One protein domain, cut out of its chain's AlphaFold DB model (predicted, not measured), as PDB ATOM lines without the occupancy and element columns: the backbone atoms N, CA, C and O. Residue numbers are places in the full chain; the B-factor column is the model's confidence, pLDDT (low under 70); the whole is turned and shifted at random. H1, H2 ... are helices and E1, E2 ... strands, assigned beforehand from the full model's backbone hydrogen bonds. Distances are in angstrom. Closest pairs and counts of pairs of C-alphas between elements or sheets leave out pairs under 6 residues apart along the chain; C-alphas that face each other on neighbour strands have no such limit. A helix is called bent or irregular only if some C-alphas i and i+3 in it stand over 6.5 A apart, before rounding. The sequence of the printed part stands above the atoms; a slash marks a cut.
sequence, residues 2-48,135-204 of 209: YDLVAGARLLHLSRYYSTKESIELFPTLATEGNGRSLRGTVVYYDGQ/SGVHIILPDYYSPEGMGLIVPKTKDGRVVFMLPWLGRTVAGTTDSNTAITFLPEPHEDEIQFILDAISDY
ATOM      1  N   TYR A   2      30.636  17.052  19.626       89.31
ATOM      2  CA  TYR A   2      31.103  18.086  18.689       89.31
ATOM      3  C   TYR A   2      31.303  17.549  17.255       89.31
ATOM      4  O   TYR A   2      30.632  18.009  16.337       89.31
ATOM      5  N   ASP A   3      32.074  16.466  17.090       91.44
ATOM      6  CA  ASP A   3      32.305  15.843  15.772       91.44
ATOM      7  C   ASP A   3      31.023  15.366  15.071       91.44
ATOM      8  O   ASP A   3      30.897  15.444  13.852       91.44
ATOM      9  N   LEU A   4      30.047  14.886  15.848       92.81
ATOM     10  CA  LEU A   4      28.766  14.417  15.323       92.81
ATOM     11  C   LEU A   4      27.943  15.584  14.764       92.81
ATOM     12  O   LEU A   4      27.319  15.444  13.716       92.81
ATOM     13  N   VAL A   5      27.952  16.727  15.458       93.56
ATOM     14  CA  VAL A   5      27.234  17.940  15.038       93.56
ATOM     15  C   VAL A   5      27.894  18.568  13.809       93.56
ATOM     16  O   VAL A   5      27.188  19.057  12.930       93.56
ATOM     17  N   ALA A   6      29.226  18.507  13.703       91.19
ATOM     18  CA  ALA A   6      29.955  18.991  12.529       91.19
ATOM     19  C   ALA A   6      29.611  18.211  11.242       91.19
ATOM     20  O   ALA A   6      29.659  18.767  10.139       91.19
ATOM     21  N   GLY A   7      29.220  16.936  11.365       92.12
ATOM     22  CA  GLY A   7      28.739  16.114  10.255       92.12
ATOM     23  C   GLY A   7      29.720  16.080   9.078       92.12
ATOM     24  O   GLY A   7      30.917  15.876   9.252       92.12
ATOM     25  N   ALA A   8      29.224  16.322   7.861       91.81
ATOM     26  CA  ALA A   8      30.045  16.314   6.644       91.81
ATOM     27  C   ALA A   8      31.052  17.480   6.543       91.81
ATOM     28  O   ALA A   8      31.869  17.494   5.627       91.81
ATOM     29  N   ARG A   9      30.985  18.468   7.447       90.31
ATOM     30  CA  ARG A   9      31.918  19.607   7.511       90.31
ATOM     31  C   ARG A   9      32.996  19.425   8.581       90.31
ATOM     32  O   ARG A   9      33.701  20.379   8.898       90.31
ATOM     33  N   LEU A  10      33.104  18.224   9.151       89.44
ATOM     34  CA  LEU A  10      34.157  17.882  10.095       89.44
ATOM     35  C   LEU A  10      35.531  18.095   9.450       89.44
ATOM     36  O   LEU A  10      35.803  17.562   8.376       89.44
ATOM     37  N   LEU A  11      36.396  18.845  10.130       87.69
ATOM     38  CA  LEU A  11      37.773  19.046   9.688       87.69
ATOM     39  C   LEU A  11      38.592  17.772   9.922       87.69
ATOM     40  O   LEU A  11      39.125  17.188   8.986       87.69
ATOM     41  N   HIS A  12      38.648  17.331  11.177       90.50
ATOM     42  CA  HIS A  12      39.334  16.122  11.624       90.50
ATOM     43  C   HIS A  12      38.623  15.561  12.860       90.50
ATOM     44  O   HIS A  12      37.945  16.293  13.578       90.50
ATOM     45  N   LEU A  13      38.793  14.261  13.112       93.38
ATOM     46  CA  LEU A  13      38.236  13.609  14.297       93.38
ATOM     47  C   LEU A  13      38.967  14.055  15.565       93.38
ATOM     48  O   LEU A  13      40.201  14.088  15.609       93.38
ATOM     49  N   SER A  14      38.190  14.328  16.610       94.94
ATOM     50  CA  SER A  14      38.702  14.575  17.950       94.94
ATOM     51  C   SER A  14      39.396  13.325  18.490       94.94
ATOM     52  O   SER A  14      38.917  12.200  18.318       94.94
ATOM     53  N   ARG A  15      40.523  13.509  19.180       95.50
ATOM     54  CA  ARG A  15      41.333  12.399  19.694       95.50
ATOM     55  C   ARG A  15      41.812  12.657  21.115       95.50
ATOM     56  O   ARG A  15      42.186  13.769  21.476       95.50
ATOM     57  N   TYR A  16      41.810  11.589  21.909       97.00
ATOM     58  CA  TYR A  16      42.463  11.558  23.211       97.00
ATOM     59  C   TYR A  16      43.968  11.324  23.054       97.00
ATOM     60  O   TYR A  16      44.378  10.426  22.313       97.00
ATOM     61  N   TYR A  17      44.761  12.085  23.798       97.00
ATOM     62  CA  TYR A  17      46.209  11.955  23.886       97.00
ATOM     63  C   TYR A  17      46.616  11.647  25.325       97.00
ATOM     64  O   TYR A  17      46.108  12.236  26.283       97.00
ATOM     65  N   SER A  18      47.553  10.718  25.485       97.62
ATOM     66  CA  SER A  18      48.174  10.419  26.773       97.62
ATOM     67  C   SER A  18      48.943  11.629  27.312       97.62
ATOM     68  O   SER A  18      49.274  12.560  26.576       97.62
ATOM     69  N   THR A  19      49.273  11.616  28.606       96.50
ATOM     70  CA  THR A  19      50.105  12.656  29.233       96.50
ATOM     71  C   THR A  19      51.417  12.878  28.477       96.50
ATOM     72  O   THR A  19      51.789  14.021  28.241       96.50
ATOM     73  N   LYS A  20      52.091  11.802  28.040       96.69
ATOM     74  CA  LYS A  20      53.357  11.898  27.303       96.69
ATOM     75  C   LYS A  20      53.176  12.607  25.957       96.69
ATOM     76  O   LYS A  20      53.866  13.583  25.697       96.69
ATOM     77  N   GLU A  21      52.217  12.152  25.151       96.75
ATOM     78  CA  GLU A  21      51.919  12.771  23.851       96.75
ATOM     79  C   GLU A  21      51.476  14.235  24.015       96.75
ATOM     80  O   GLU A  21      51.830  15.086  23.209       96.75
ATOM     81  N   SER A  22      50.737  14.549  25.084       95.88
ATOM     82  CA  SER A  22      50.257  15.909  25.357       95.88
ATOM     83  C   SER A  22      51.402  16.890  25.613       95.88
ATOM     84  O   SER A  22      51.354  18.009  25.121       95.88
ATOM     85  N   ILE A  23      52.433  16.477  26.356       95.50
ATOM     86  CA  ILE A  23      53.605  17.323  26.644       95.50
ATOM     87  C   ILE A  23      54.489  17.466  25.402       95.50
ATOM     88  O   ILE A  23      55.057  18.527  25.175       95.50
ATOM     89  N   GLU A  24      54.599  16.418  24.579       95.12
ATOM     90  CA  GLU A  24      55.319  16.499  23.301       95.12
ATOM     91  C   GLU A  24      54.657  17.502  22.344       95.12
ATOM     92  O   GLU A  24      55.354  18.261  21.672       95.12
ATOM     93  N   LEU A  25      53.319  17.537  22.310       93.94
ATOM     94  CA  LEU A  25      52.548  18.469  21.482       93.94
ATOM     95  C   LEU A  25      52.477  19.882  22.072       93.94
ATOM     96  O   LEU A  25      52.490  20.853  21.321       93.94
ATOM     97  N   PHE A  26      52.405  20.003  23.399       95.69
ATOM     98  CA  PHE A  26      52.250  21.267  24.119       95.69
ATOM     99  C   PHE A  26      53.257  21.349  25.285       95.69
ATOM    100  O   PHE A  26      52.900  21.095  26.439       95.69
ATOM    101  N   PRO A  27      54.531  21.701  25.021       93.75
ATOM    102  CA  PRO A  27      55.614  21.583  26.008       93.75
ATOM    103  C   PRO A  27      55.464  22.448  27.259       93.75
ATOM    104  O   PRO A  27      56.023  22.119  28.304       93.75
ATOM    105  N   THR A  28      54.715  23.547  27.172       94.75
ATOM    106  CA  THR A  28      54.436  24.438  28.304       94.75
ATOM    107  C   THR A  28      53.321  23.929  29.210       94.75
ATOM    108  O   THR A  28      53.087  24.528  30.255       94.75
ATOM    109  N   LEU A  29      52.639  22.832  28.866       94.75
ATOM    110  CA  LEU A  29      51.535  22.284  29.651       94.75
ATOM    111  C   LEU A  29      52.031  21.754  31.005       94.75
ATOM    112  O   LEU A  29      52.985  20.974  31.087       94.75
ATOM    113  N   ALA A  30      51.357  22.148  32.081       93.94
ATOM    114  CA  ALA A  30      51.640  21.641  33.415       93.94
ATOM    115  C   ALA A  30      51.256  20.158  33.542       93.94
ATOM    116  O   ALA A  30      50.151  19.736  33.192       93.94
ATOM    117  N   THR A  31      52.160  19.352  34.102       93.62
ATOM    118  CA  THR A  31      51.882  17.948  34.447       93.62
ATOM    119  C   THR A  31      51.248  17.797  35.823       93.62
ATOM    120  O   THR A  31      50.588  16.791  36.089       93.62
ATOM    121  N   GLU A  32      51.434  18.792  36.686       90.19
ATOM    122  CA  GLU A  32      50.860  18.894  38.023       90.19
ATOM    123  C   GLU A  32      50.353  20.320  38.251       90.19
ATOM    124  O   GLU A  32      51.029  21.279  37.889       90.19
ATOM    125  N   GLY A  33      49.178  20.460  38.859       82.25
ATOM    126  CA  GLY A  33      48.568  21.754  39.169       82.25
ATOM    127  C   GLY A  33      47.375  21.583  40.108       82.25
ATOM    128  O   GLY A  33      46.624  20.611  39.994       82.25
ATOM    129  N   ASN A  34      47.211  22.485  41.081       78.81
ATOM    130  CA  ASN A  34      46.108  22.460  42.057       78.81
ATOM    131  C   ASN A  34      45.894  21.098  42.754       78.81
ATOM    132  O   ASN A  34      44.764  20.637  42.938       78.81
ATOM    133  N   GLY A  35      46.992  20.420  43.111       82.00
ATOM    134  CA  GLY A  35      46.959  19.105  43.764       82.00
ATOM    135  C   GLY A  35      46.468  17.963  42.866       82.00
ATOM    136  O   GLY A  35      46.059  16.916  43.370       82.00
ATOM    137  N   ARG A  36      46.466  18.152  41.541       85.81
ATOM    138  CA  ARG A  36      46.061  17.154  40.544       85.81
ATOM    139  C   ARG A  36      47.169  16.943  39.523       85.81
ATOM    140  O   ARG A  36      47.906  17.868  39.200       85.81
ATOM    141  N   SER A  37      47.238  15.732  38.979       92.12
ATOM    142  CA  SER A  37      48.164  15.378  37.898       92.12
ATOM    143  C   SER A  37      47.418  15.232  36.572       92.12
ATOM    144  O   SER A  37      46.306  14.691  36.531       92.12
ATOM    145  N   LEU A  38      48.050  15.667  35.483       93.44
ATOM    146  CA  LEU A  38      47.536  15.540  34.123       93.44
ATOM    147  C   LEU A  38      47.367  14.061  33.747       93.44
ATOM    148  O   LEU A  38      48.324  13.283  33.761       93.44
ATOM    149  N   ARG A  39      46.144  13.669  33.379       94.25
ATOM    150  CA  ARG A  39      45.832  12.302  32.919       94.25
ATOM    151  C   ARG A  39      45.966  12.126  31.403       94.25
ATOM    152  O   ARG A  39      46.187  11.009  30.943       94.25
ATOM    153  N   GLY A  40      45.840  13.221  30.665       94.56
ATOM    154  CA  GLY A  40      45.848  13.287  29.209       94.56
ATOM    155  C   GLY A  40      45.042  14.492  28.737       94.56
ATOM    156  O   GLY A  40      44.503  15.241  29.556       94.56
ATOM    157  N   THR A  41      44.951  14.669  27.426       95.19
ATOM    158  CA  THR A  41      44.210  15.768  26.799       95.19
ATOM    159  C   THR A  41      43.267  15.247  25.723       95.19
ATOM    160  O   THR A  41      43.391  14.118  25.244       95.19
ATOM    161  N   VAL A  42      42.287  16.068  25.357       95.50
ATOM    162  CA  VAL A  42      41.446  15.847  24.180       95.50
ATOM    163  C   VAL A  42      41.735  16.980  23.216       95.50
ATOM    164  O   VAL A  42      41.545  18.142  23.565       95.50
ATOM    165  N   VAL A  43      42.183  16.635  22.015       95.00
ATOM    166  CA  VAL A  43      42.403  17.598  20.936       95.00
ATOM    167  C   VAL A  43      41.245  17.480  19.963       95.00
ATOM    168  O   VAL A  43      40.913  16.380  19.513       95.00
ATOM    169  N   TYR A  44      40.651  18.621  19.637       94.25
ATOM    170  CA  TYR A  44      39.669  18.778  18.574       94.25
ATOM    171  C   TYR A  44      40.102  19.927  17.658       94.25
ATOM    172  O   TYR A  44      41.059  20.639  17.957       94.25
ATOM    173  N   TYR A  45      39.413  20.080  16.532       92.94
ATOM    174  CA  TYR A  45      39.772  21.043  15.497       92.94
ATOM    175  C   TYR A  45      38.677  22.086  15.340       92.94
ATOM    176  O   TYR A  45      37.498  21.740  15.267       92.94
ATOM    177  N   ASP A  46      39.091  23.346  15.243       92.00
ATOM    178  CA  ASP A  46      38.212  24.495  15.052       92.00
ATOM    179  C   ASP A  46      38.807  25.459  14.013       92.00
ATOM    180  O   ASP A  46      39.966  25.326  13.604       92.00
ATOM    181  N   GLY A  47      38.000  26.409  13.553       90.62
ATOM    182  CA  GLY A  47      38.411  27.443  12.615       90.62
ATOM    183  C   GLY A  47      39.007  28.654  13.325       90.62
ATOM    184  O   GLY A  47      38.462  29.147  14.307       90.62
ATOM    185  N   GLN A  48      40.090  29.192  12.772       91.88
ATOM    186  CA  GLN A  48      40.619  30.496  13.156       91.88
ATOM    187  C   GLN A  48      40.432  31.477  11.995       91.88
ATOM    188  O   GLN A  48      40.637  31.117  10.834       91.88
ATOM    189  N   SER A 135      31.721  43.674  28.244       94.19
ATOM    190  CA  SER A 135      33.122  43.817  27.862       94.19
ATOM    191  C   SER A 135      33.833  42.475  27.959       94.19
ATOM    192  O   SER A 135      33.581  41.697  28.879       94.19
ATOM    193  N   GLY A 136      34.755  42.242  27.030       95.31
ATOM    194  CA  GLY A 136      35.651  41.098  27.041       95.31
ATOM    195  C   GLY A 136      37.048  41.506  26.593       95.31
ATOM    196  O   GLY A 136      37.214  42.156  25.558       95.31
ATOM    197  N   VAL A 137      38.049  41.127  27.381       96.75
ATOM    198  CA  VAL A 137      39.456  41.472  27.170       96.75
ATOM    199  C   VAL A 137      40.253  40.251  26.728       96.75
ATOM    200  O   VAL A 137      40.023  39.134  27.186       96.75
ATOM    201  N   HIS A 138      41.237  40.492  25.865       97.44
ATOM    202  CA  HIS A 138      42.292  39.539  25.547       97.44
ATOM    203  C   HIS A 138      43.659  40.176  25.807       97.44
ATOM    204  O   HIS A 138      43.840  41.371  25.575       97.44
ATOM    205  N   ILE A 139      44.630  39.368  26.229       97.38
ATOM    206  CA  ILE A 139      46.032  39.773  26.380       97.38
ATOM    207  C   ILE A 139      46.907  39.077  25.337       97.38
ATOM    208  O   ILE A 139      46.581  37.989  24.858       97.38
ATOM    209  N   ILE A 140      48.030  39.710  24.996       97.50
ATOM    210  CA  ILE A 140      49.025  39.165  24.070       97.50
ATOM    211  C   ILE A 140      50.260  38.743  24.856       97.50
ATOM    212  O   ILE A 140      50.884  39.553  25.536       97.50
ATOM    213  N   LEU A 141      50.631  37.480  24.707       96.56
ATOM    214  CA  LEU A 141      51.787  36.851  25.319       96.56
ATOM    215  C   LEU A 141      52.832  36.494  24.242       96.56
ATOM    216  O   LEU A 141      52.504  36.386  23.052       96.56
ATOM    217  N   PRO A 142      54.106  36.314  24.631       96.06
ATOM    218  CA  PRO A 142      55.124  35.697  23.787       96.06
ATOM    219  C   PRO A 142      54.663  34.386  23.130       96.06
ATOM    220  O   PRO A 142      53.835  33.661  23.668       96.06
ATOM    221  N   ASP A 143      55.226  34.073  21.969       94.50
ATOM    222  CA  ASP A 143      54.892  32.886  21.172       94.50
ATOM    223  C   ASP A 143      55.172  31.561  21.884       94.50
ATOM    224  O   ASP A 143      54.427  30.604  21.707       94.50
ATOM    225  N   TYR A 144      56.200  31.498  22.731       93.06
ATOM    226  CA  TYR A 144      56.563  30.261  23.424       93.06
ATOM    227  C   TYR A 144      55.484  29.734  24.385       93.06
ATOM    228  O   TYR A 144      55.608  28.604  24.850       93.06
ATOM    229  N   TYR A 145      54.436  30.510  24.701       94.44
ATOM    230  CA  TYR A 145      53.327  30.039  25.535       94.44
ATOM    231  C   TYR A 145      52.428  29.029  24.817       94.44
ATOM    232  O   TYR A 145      51.879  28.150  25.483       94.44
ATOM    233  N   SER A 146      52.309  29.098  23.487       93.88
ATOM    234  CA  SER A 146      51.535  28.137  22.693       93.88
ATOM    235  C   SER A 146      52.308  27.663  21.456       93.88
ATOM    236  O   SER A 146      52.786  28.502  20.694       93.88
ATOM    237  N   PRO A 147      52.370  26.350  21.181       93.00
ATOM    238  CA  PRO A 147      52.944  25.836  19.942       93.00
ATOM    239  C   PRO A 147      52.187  26.345  18.703       93.00
ATOM    240  O   PRO A 147      51.012  26.715  18.756       93.00
ATOM    241  N   GLU A 148      52.856  26.331  17.551       89.00
ATOM    242  CA  GLU A 148      52.220  26.693  16.285       89.00
ATOM    243  C   GLU A 148      51.092  25.705  15.936       89.00
ATOM    244  O   GLU A 148      51.248  24.489  16.037       89.00
ATOM    245  N   GLY A 149      49.936  26.232  15.526       88.81
ATOM    246  CA  GLY A 149      48.795  25.427  15.082       88.81
ATOM    247  C   GLY A 149      47.999  24.733  16.193       88.81
ATOM    248  O   GLY A 149      47.027  24.046  15.878       88.81
ATOM    249  N   MET A 150      48.351  24.914  17.470       93.12
ATOM    250  CA  MET A 150      47.613  24.323  18.586       93.12
ATOM    251  C   MET A 150      47.459  25.304  19.748       93.12
ATOM    252  O   MET A 150      48.419  25.877  20.250       93.12
ATOM    253  N   GLY A 151      46.212  25.484  20.177       93.75
ATOM    254  CA  GLY A 151      45.859  26.270  21.351       93.75
ATOM    255  C   GLY A 151      45.466  25.397  22.537       93.75
ATOM    256  O   GLY A 151      45.272  24.188  22.410       93.75
ATOM    257  N   LEU A 152      45.322  26.032  23.693       94.56
ATOM    258  CA  LEU A 152      44.838  25.420  24.920       94.56
ATOM    259  C   LEU A 152      43.489  26.020  25.304       94.56
ATOM    260  O   LEU A 152      43.259  27.221  25.174       94.56
ATOM    261  N   ILE A 153      42.618  25.170  25.832       94.06
ATOM    262  CA  ILE A 153      41.385  25.582  26.492       94.06
ATOM    263  C   ILE A 153      41.553  25.284  27.968       94.06
ATOM    264  O   ILE A 153      41.773  24.136  28.347       94.06
ATOM    265  N   VAL A 154      41.415  26.315  28.787       88.62
ATOM    266  CA  VAL A 154      41.275  26.224  30.233       88.62
ATOM    267  C   VAL A 154      39.787  26.023  30.521       88.62
ATOM    268  O   VAL A 154      39.016  26.980  30.452       88.62
ATOM    269  N   PRO A 155      39.337  24.785  30.804       81.12
ATOM    270  CA  PRO A 155      37.914  24.448  30.797       81.12
ATOM    271  C   PRO A 155      37.174  24.919  32.051       81.12
ATOM    272  O   PRO A 155      35.950  24.819  32.110       81.12
ATOM    273  N   LYS A 156      37.906  25.336  33.091       79.81
ATOM    274  CA  LYS A 156      37.323  25.791  34.347       79.81
ATOM    275  C   LYS A 156      38.273  26.744  35.062       79.81
ATOM    276  O   LYS A 156      39.187  26.307  35.756       79.81
ATOM    277  N   THR A 157      38.011  28.034  34.926       78.75
ATOM    278  CA  THR A 157      38.587  29.076  35.786       78.75
ATOM    279  C   THR A 157      37.993  29.012  37.200       78.75
ATOM    280  O   THR A 157      37.060  28.246  37.473       78.75
ATOM    281  N   LYS A 158      38.504  29.840  38.122       75.38
ATOM    282  CA  LYS A 158      38.025  29.919  39.519       75.38
ATOM    283  C   LYS A 158      36.514  30.186  39.628       75.38
ATOM    284  O   LYS A 158      35.879  29.696  40.557       75.38
ATOM    285  N   ASP A 159      35.938  30.900  38.665       78.94
ATOM    286  CA  ASP A 159      34.513  31.248  38.590       78.94
ATOM    287  C   ASP A 159      33.698  30.384  37.606       78.94
ATOM    288  O   ASP A 159      32.503  30.605  37.433       78.94
ATOM    289  N   GLY A 160      34.310  29.363  36.996       80.69
ATOM    290  CA  GLY A 160      33.621  28.418  36.113       80.69
ATOM    291  C   GLY A 160      33.525  28.832  34.643       80.69
ATOM    292  O   GLY A 160      32.902  28.109  33.867       80.69
ATOM    293  N   ARG A 161      34.150  29.947  34.253       86.81
ATOM    294  CA  ARG A 161      34.319  30.343  32.850       86.81
ATOM    295  C   ARG A 161      35.394  29.504  32.147       86.81
ATOM    296  O   ARG A 161      36.103  28.695  32.755       86.81
ATOM    297  N   VAL A 162      35.482  29.706  30.836       89.25
ATOM    298  CA  VAL A 162      36.475  29.094  29.952       89.25
ATOM    299  C   VAL A 162      37.394  30.186  29.421       89.25
ATOM    300  O   VAL A 162      36.912  31.216  28.956       89.25
ATOM    301  N   VAL A 163      38.701  29.942  29.470       93.62
ATOM    302  CA  VAL A 163      39.719  30.807  28.858       93.62
ATOM    303  C   VAL A 163      40.427  30.022  27.762       93.62
ATOM    304  O   VAL A 163      40.735  28.843  27.916       93.62
ATOM    305  N   PHE A 164      40.675  30.673  26.641       95.12
ATOM    306  CA  PHE A 164      41.440  30.169  25.519       95.12
ATOM    307  C   PHE A 164      42.828  30.787  25.533       95.12
ATOM    308  O   PHE A 164      42.994  31.951  25.885       95.12
ATOM    309  N   MET A 165      43.806  30.005  25.098       95.62
ATOM    310  CA  MET A 165      45.153  30.459  24.806       95.62
ATOM    311  C   MET A 165      45.525  29.959  23.411       95.62
ATOM    312  O   MET A 165      45.725  28.762  23.213       95.62
ATOM    313  N   LEU A 166      45.550  30.853  22.426       96.25
ATOM    314  CA  LEU A 166      45.622  30.502  21.008       96.25
ATOM    315  C   LEU A 166      46.841  31.153  20.341       96.25
ATOM    316  O   LEU A 166      47.076  32.344  20.557       96.25
ATOM    317  N   PRO A 167      47.580  30.435  19.478       95.94
ATOM    318  CA  PRO A 167      48.610  31.056  18.655       95.94
ATOM    319  C   PRO A 167      47.963  32.029  17.660       95.94
ATOM    320  O   PRO A 167      46.996  31.690  16.975       95.94
ATOM    321  N   TRP A 168      48.492  33.246  17.562       95.81
ATOM    322  CA  TRP A 168      48.001  34.295  16.673       95.81
ATOM    323  C   TRP A 168      49.136  35.205  16.204       95.81
ATOM    324  O   TRP A 168      49.785  35.864  17.012       95.81
ATOM    325  N   LEU A 169      49.366  35.260  14.887       93.94
ATOM    326  CA  LEU A 169      50.337  36.160  14.239       93.94
ATOM    327  C   LEU A 169      51.736  36.179  14.900       93.94
ATOM    328  O   LEU A 169      52.328  37.240  15.088       93.94
ATOM    329  N   GLY A 170      52.266  35.001  15.249       94.44
ATOM    330  CA  GLY A 170      53.588  34.866  15.883       94.44
ATOM    331  C   GLY A 170      53.621  35.274  17.359       94.44
ATOM    332  O   GLY A 170      54.672  35.648  17.871       94.44
ATOM    333  N   ARG A 171      52.465  35.260  18.027       96.69
ATOM    334  CA  ARG A 171      52.266  35.491  19.463       96.69
ATOM    335  C   ARG A 171      51.211  34.526  19.994       96.69
ATOM    336  O   ARG A 171      50.650  33.741  19.231       96.69
ATOM    337  N   THR A 172      50.900  34.626  21.278       96.69
ATOM    338  CA  THR A 172      49.811  33.882  21.910       96.69
ATOM    339  C   THR A 172      48.761  34.858  22.433       96.69
ATOM    340  O   THR A 172      49.073  35.750  23.213       96.69
ATOM    341  N   VAL A 173      47.511  34.711  22.009       97.12
ATOM    342  CA  VAL A 173      46.360  35.464  22.530       97.12
ATOM    343  C   VAL A 173      45.725  34.657  23.656       97.12
ATOM    344  O   VAL A 173      45.407  33.488  23.441       97.12
ATOM    345  N   ALA A 174      45.497  35.267  24.820       96.81
ATOM    346  CA  ALA A 174      44.776  34.644  25.930       96.81
ATOM    347  C   ALA A 174      43.542  35.464  26.340       96.81
ATOM    348  O   ALA A 174      43.619  36.688  26.424       96.81
ATOM    349  N   GLY A 175      42.407  34.807  26.580       95.88
ATOM    350  CA  GLY A 175      41.136  35.461  26.929       95.88
ATOM    351  C   GLY A 175      39.925  34.520  26.838       95.88
ATOM    352  O   GLY A 175      40.083  33.336  26.578       95.88
ATOM    353  N   THR A 176      38.687  34.957  27.056       95.06
ATOM    354  CA  THR A 176      38.237  36.336  27.312       95.06
ATOM    355  C   THR A 176      37.652  36.499  28.715       95.06
ATOM    356  O   THR A 176      37.343  35.521  29.395       95.06
ATOM    357  N   THR A 177      37.466  37.750  29.129       94.12
ATOM    358  CA  THR A 177      36.602  38.143  30.249       94.12
ATOM    359  C   THR A 177      35.160  38.403  29.797       94.12
ATOM    360  O   THR A 177      34.842  38.318  28.609       94.12
ATOM    361  N   ASP A 178      34.292  38.658  30.773       93.19
ATOM    362  CA  ASP A 178      32.868  38.948  30.615       93.19
ATOM    363  C   ASP A 178      32.452  39.854  31.782       93.19
ATOM    364  O   ASP A 178      32.343  39.387  32.921       93.19
ATOM    365  N   SER A 179      32.323  41.151  31.507       90.94
ATOM    366  CA  SER A 179      32.125  42.204  32.507       90.94
ATOM    367  C   SER A 179      31.058  43.188  32.026       90.94
ATOM    368  O   SER A 179      31.184  43.771  30.951       90.94
ATOM    369  N   ASN A 180      30.014  43.439  32.823       93.44
ATOM    370  CA  ASN A 180      29.003  44.444  32.472       93.44
ATOM    371  C   ASN A 180      29.656  45.821  32.263       93.44
ATOM    372  O   ASN A 180      30.416  46.276  33.116       93.44
ATOM    373  N   THR A 181      29.323  46.506  31.169       94.19
ATOM    374  CA  THR A 181      30.006  47.751  30.785       94.19
ATOM    375  C   THR A 181      29.059  48.789  30.191       94.19
ATOM    376  O   THR A 181      27.939  48.479  29.803       94.19
ATOM    377  N   ALA A 182      29.505  50.039  30.097       94.06
ATOM    378  CA  ALA A 182      28.847  51.035  29.261       94.06
ATOM    379  C   ALA A 182      29.391  50.952  27.828       94.06
ATOM    380  O   ALA A 182      30.563  50.658  27.603       94.06
ATOM    381  N   ILE A 183      28.549  51.248  26.838       94.62
ATOM    382  CA  ILE A 183      28.992  51.284  25.442       94.62
ATOM    383  C   ILE A 183      29.895  52.506  25.234       94.62
ATOM    384  O   ILE A 183      29.494  53.640  25.493       94.62
ATOM    385  N   THR A 184      31.098  52.268  24.720       94.00
ATOM    386  CA  THR A 184      32.076  53.292  24.337       94.00
ATOM    387  C   THR A 184      32.739  52.895  23.020       94.00
ATOM    388  O   THR A 184      32.821  51.715  22.684       94.00
ATOM    389  N   PHE A 185      33.217  53.881  22.263       92.38
ATOM    390  CA  PHE A 185      34.036  53.638  21.070       92.38
ATOM    391  C   PHE A 185      35.459  53.183  21.410       92.38
ATOM    392  O   PHE A 185      36.140  52.633  20.549       92.38
ATOM    393  N   LEU A 186      35.905  53.429  22.643       94.38
ATOM    394  CA  LEU A 186      37.254  53.140  23.123       94.38
ATOM    395  C   LEU A 186      37.160  52.357  24.440       94.38
ATOM    396  O   LEU A 186      37.376  52.936  25.503       94.38
ATOM    397  N   PRO A 187      36.730  51.082  24.409       93.94
ATOM    398  CA  PRO A 187      36.796  50.237  25.592       93.94
ATOM    399  C   PRO A 187      38.264  49.982  25.951       93.94
ATOM    400  O   PRO A 187      39.089  49.739  25.069       93.94
ATOM    401  N   GLU A 188      38.578  50.029  27.241       94.12
ATOM    402  CA  GLU A 188      39.920  49.788  27.770       94.12
ATOM    403  C   GLU A 188      39.893  48.581  28.714       94.12
ATOM    404  O   GLU A 188      38.892  48.380  29.407       94.12
ATOM    405  N   PRO A 189      40.958  47.763  28.741       94.94
ATOM    406  CA  PRO A 189      41.038  46.647  29.666       94.94
ATOM    407  C   PRO A 189      41.254  47.144  31.096       94.94
ATOM    408  O   PRO A 189      42.033  48.071  31.328       94.94
ATOM    409  N   HIS A 190      40.619  46.483  32.061       93.88
ATOM    410  CA  HIS A 190      40.895  46.721  33.474       93.88
ATOM    411  C   HIS A 190      41.973  45.765  34.013       93.88
ATOM    412  O   HIS A 190      42.146  44.644  33.533       93.88
ATOM    413  N   GLU A 191      42.722  46.209  35.027       95.44
ATOM    414  CA  GLU A 191      43.829  45.433  35.611       95.44
ATOM    415  C   GLU A 191      43.356  44.103  36.227       95.44
ATOM    416  O   GLU A 191      44.041  43.087  36.144       95.44
ATOM    417  N   ASP A 192      42.160  44.080  36.811       94.69
ATOM    418  CA  ASP A 192      41.543  42.871  37.359       94.69
ATOM    419  C   ASP A 192      41.169  41.854  36.271       94.69
ATOM    420  O   ASP A 192      41.295  40.651  36.494       94.69
ATOM    421  N   GLU A 193      40.778  42.312  35.079       94.88
ATOM    422  CA  GLU A 193      40.535  41.451  33.915       94.88
ATOM    423  C   GLU A 193      41.830  40.826  33.386       94.88
ATOM    424  O   GLU A 193      41.861  39.637  33.061       94.88
ATOM    425  N   ILE A 194      42.914  41.605  33.352       95.56
ATOM    426  CA  ILE A 194      44.249  41.116  32.991       95.56
ATOM    427  C   ILE A 194      44.696  40.060  34.003       95.56
ATOM    428  O   ILE A 194      45.036  38.938  33.616       95.56
ATOM    429  N   GLN A 195      44.630  40.381  35.298       94.94
ATOM    430  CA  GLN A 195      45.018  39.457  36.359       94.94
ATOM    431  C   GLN A 195      44.157  38.191  36.352       94.94
ATOM    432  O   GLN A 195      44.682  37.101  36.560       94.94
ATOM    433  N   PHE A 196      42.858  38.303  36.057       94.06
ATOM    434  CA  PHE A 196      41.978  37.148  35.903       94.06
ATOM    435  C   PHE A 196      42.480  36.187  34.819       94.06
ATOM    436  O   PHE A 196      42.515  34.977  35.050       94.06
ATOM    437  N   ILE A 197      42.881  36.705  33.653       95.12
ATOM    438  CA  ILE A 197      43.390  35.871  32.558       95.12
ATOM    439  C   ILE A 197      44.711  35.210  32.964       95.12
ATOM    440  O   ILE A 197      44.860  34.005  32.766       95.12
ATOM    441  N   LEU A 198      45.638  35.966  33.562       94.75
ATOM    442  CA  LEU A 198      46.938  35.455  34.018       94.75
ATOM    443  C   LEU A 198      46.775  34.341  35.063       94.75
ATOM    444  O   LEU A 198      47.342  33.257  34.913       94.75
ATOM    445  N   ASP A 199      45.936  34.571  36.073       92.31
ATOM    446  CA  ASP A 199      45.589  33.585  37.098       92.31
ATOM    447  C   ASP A 199      44.982  32.319  36.486       92.31
ATOM    448  O   ASP A 199      45.306  31.206  36.900       92.31
ATOM    449  N   ALA A 200      44.081  32.483  35.514       92.06
ATOM    450  CA  ALA A 200      43.386  31.372  34.878       92.06
ATOM    451  C   ALA A 200      44.341  30.441  34.124       92.06
ATOM    452  O   ALA A 200      44.146  29.225  34.150       92.06
ATOM    453  N   ILE A 201      45.359  30.988  33.456       92.75
ATOM    454  CA  ILE A 201      46.298  30.188  32.661       92.75
ATOM    455  C   ILE A 201      47.494  29.684  33.477       92.75
ATOM    456  O   ILE A 201      48.030  28.628  33.146       92.75
ATOM    457  N   SER A 202      47.887  30.370  34.559       91.56
ATOM    458  CA  SER A 202      49.073  30.011  35.354       91.56
ATOM    459  C   SER A 202      49.021  28.582  35.900       91.56
ATOM    460  O   SER A 202      50.045  27.906  35.930       91.56
ATOM    461  N   ASP A 203      47.847  28.096  36.306       87.06
ATOM    462  CA  ASP A 203      47.695  26.748  36.878       87.06
ATOM    463  C   ASP A 203      47.849  25.623  35.840       87.06
ATOM    464  O   ASP A 203      47.995  24.450  36.195       87.06
ATOM    465  N   TYR A 204      47.783  25.971  34.555       90.81
ATOM    466  CA  TYR A 204      47.828  25.034  33.435       90.81
ATOM    467  C   TYR A 204      49.183  25.015  32.735       90.81
ATOM    468  O   TYR A 204      49.381  24.207  31.826       90.81
TER     469      TYR A 204
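Overview. This is residues 2 to 48 and 135 to 204 of the 209 residues of a protein of Trifolium pratense (UniProt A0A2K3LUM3). A four-stranded antiparallel sheet, E3, E6, E5, E4 in that order, has helix H3 packed across one of its faces; no named helix covers its other face. A separate two-stranded ribbon, E1 beside E2, stands off to one side with the short helix H2, while H1 lies farthest from the middle of the model. The printed part has 117 residues with three named helices and six named strands, in the order H1 E1 H2 E2 E3 E4 E5 E6 H3; the class is mixed, helices and strands, with 53 residues in named elements, under half. It is only just compact, close to loose, with a radius of gyration of the C-alphas of 15.7 A and spans of 43 by 40 by 29 A.

Arrangement. Start at H1, residues 2 to 9, which is apart from H2, residues 19 to 25, and from H3, residues 191 to 202. Next look at E1, residues 15 to 18, and E2, residues 40 to 43, antiparallel at 155 degrees, where N 17 and O 41 are 2.8 A apart, within hydrogen-bond range. The closest C-alphas of H2 and E2 are those of Thr 19 and Gly 40, 4.3 A apart. Beyond the cut, E3, residues 138 to 141, E4, residues 152 to 154, E5, residues 163 to 168, and E6, residues 171 to 175, form a Greek key, in which E4, E5 and E6 are a meander, each strand the antiparallel neighbour of the one before, and E3 is the antiparallel neighbour of E6. Within hydrogen-bond range you find N 141 and O 172 at 2.8 A for E3 and E6, N 164 and O 175 at 2.7 A for the hairpin E5 and E6, and N 154 and O 163 at 2.8 A for the hairpin E4 and E5. The sheet is only just strongly twisted, its C-alphas lying up to 4.5 A off the best plane. H3 is on this sheet, making two layers, a helix on one face of a sheet, at a height over the sheet of 7.7 A. It runs across the strands, at 83 degrees to E5 on the local plane, and is only just over E6 and E5, with 3 of its C-alphas falling on each. The closest C-alphas of H3 and E6 are those of Ile 197 and Gly 175, 6.1 A apart. Every O i to N i+4 pair is within hydrogen-bond range in H2 and H3; H1 has 2 of 4, beside 4 of 5 O i to N i+3 pairs.

Along the chain. Find C-alpha 2 at (31.103, 18.086, 18.689); from there H1 runs 11.3 A to C-alpha 9 and is irregular, with C-alphas 5 and 8 9.0 A apart. E1, H2 and E2 measure 10.0, 10.0 and 9.9 A. E3 begins at C-alpha 138, (42.292, 39.539, 25.547), and measures 9.9 A; E4, E5 and E6 measure 6.4, 15.1 and 13.4 A. H3 runs 16.3 A to C-alpha 202 at (49.073, 30.011, 35.354).

Size, cuts and confidence. The C-alphas farthest apart are those of Lys 20 and Thr 184, at 46.6 A. Residues 49 to 134 are cut out, and C-alphas 48 and 135 are 21.2 A apart across the cut. Look for the long links at residues 26 to 39, where 32 to 33 pair with 36 to 37, antiparallel, and at residues 176 to 190. The mean pLDDT of the printed part is 92.7, and no printed residue is under 70.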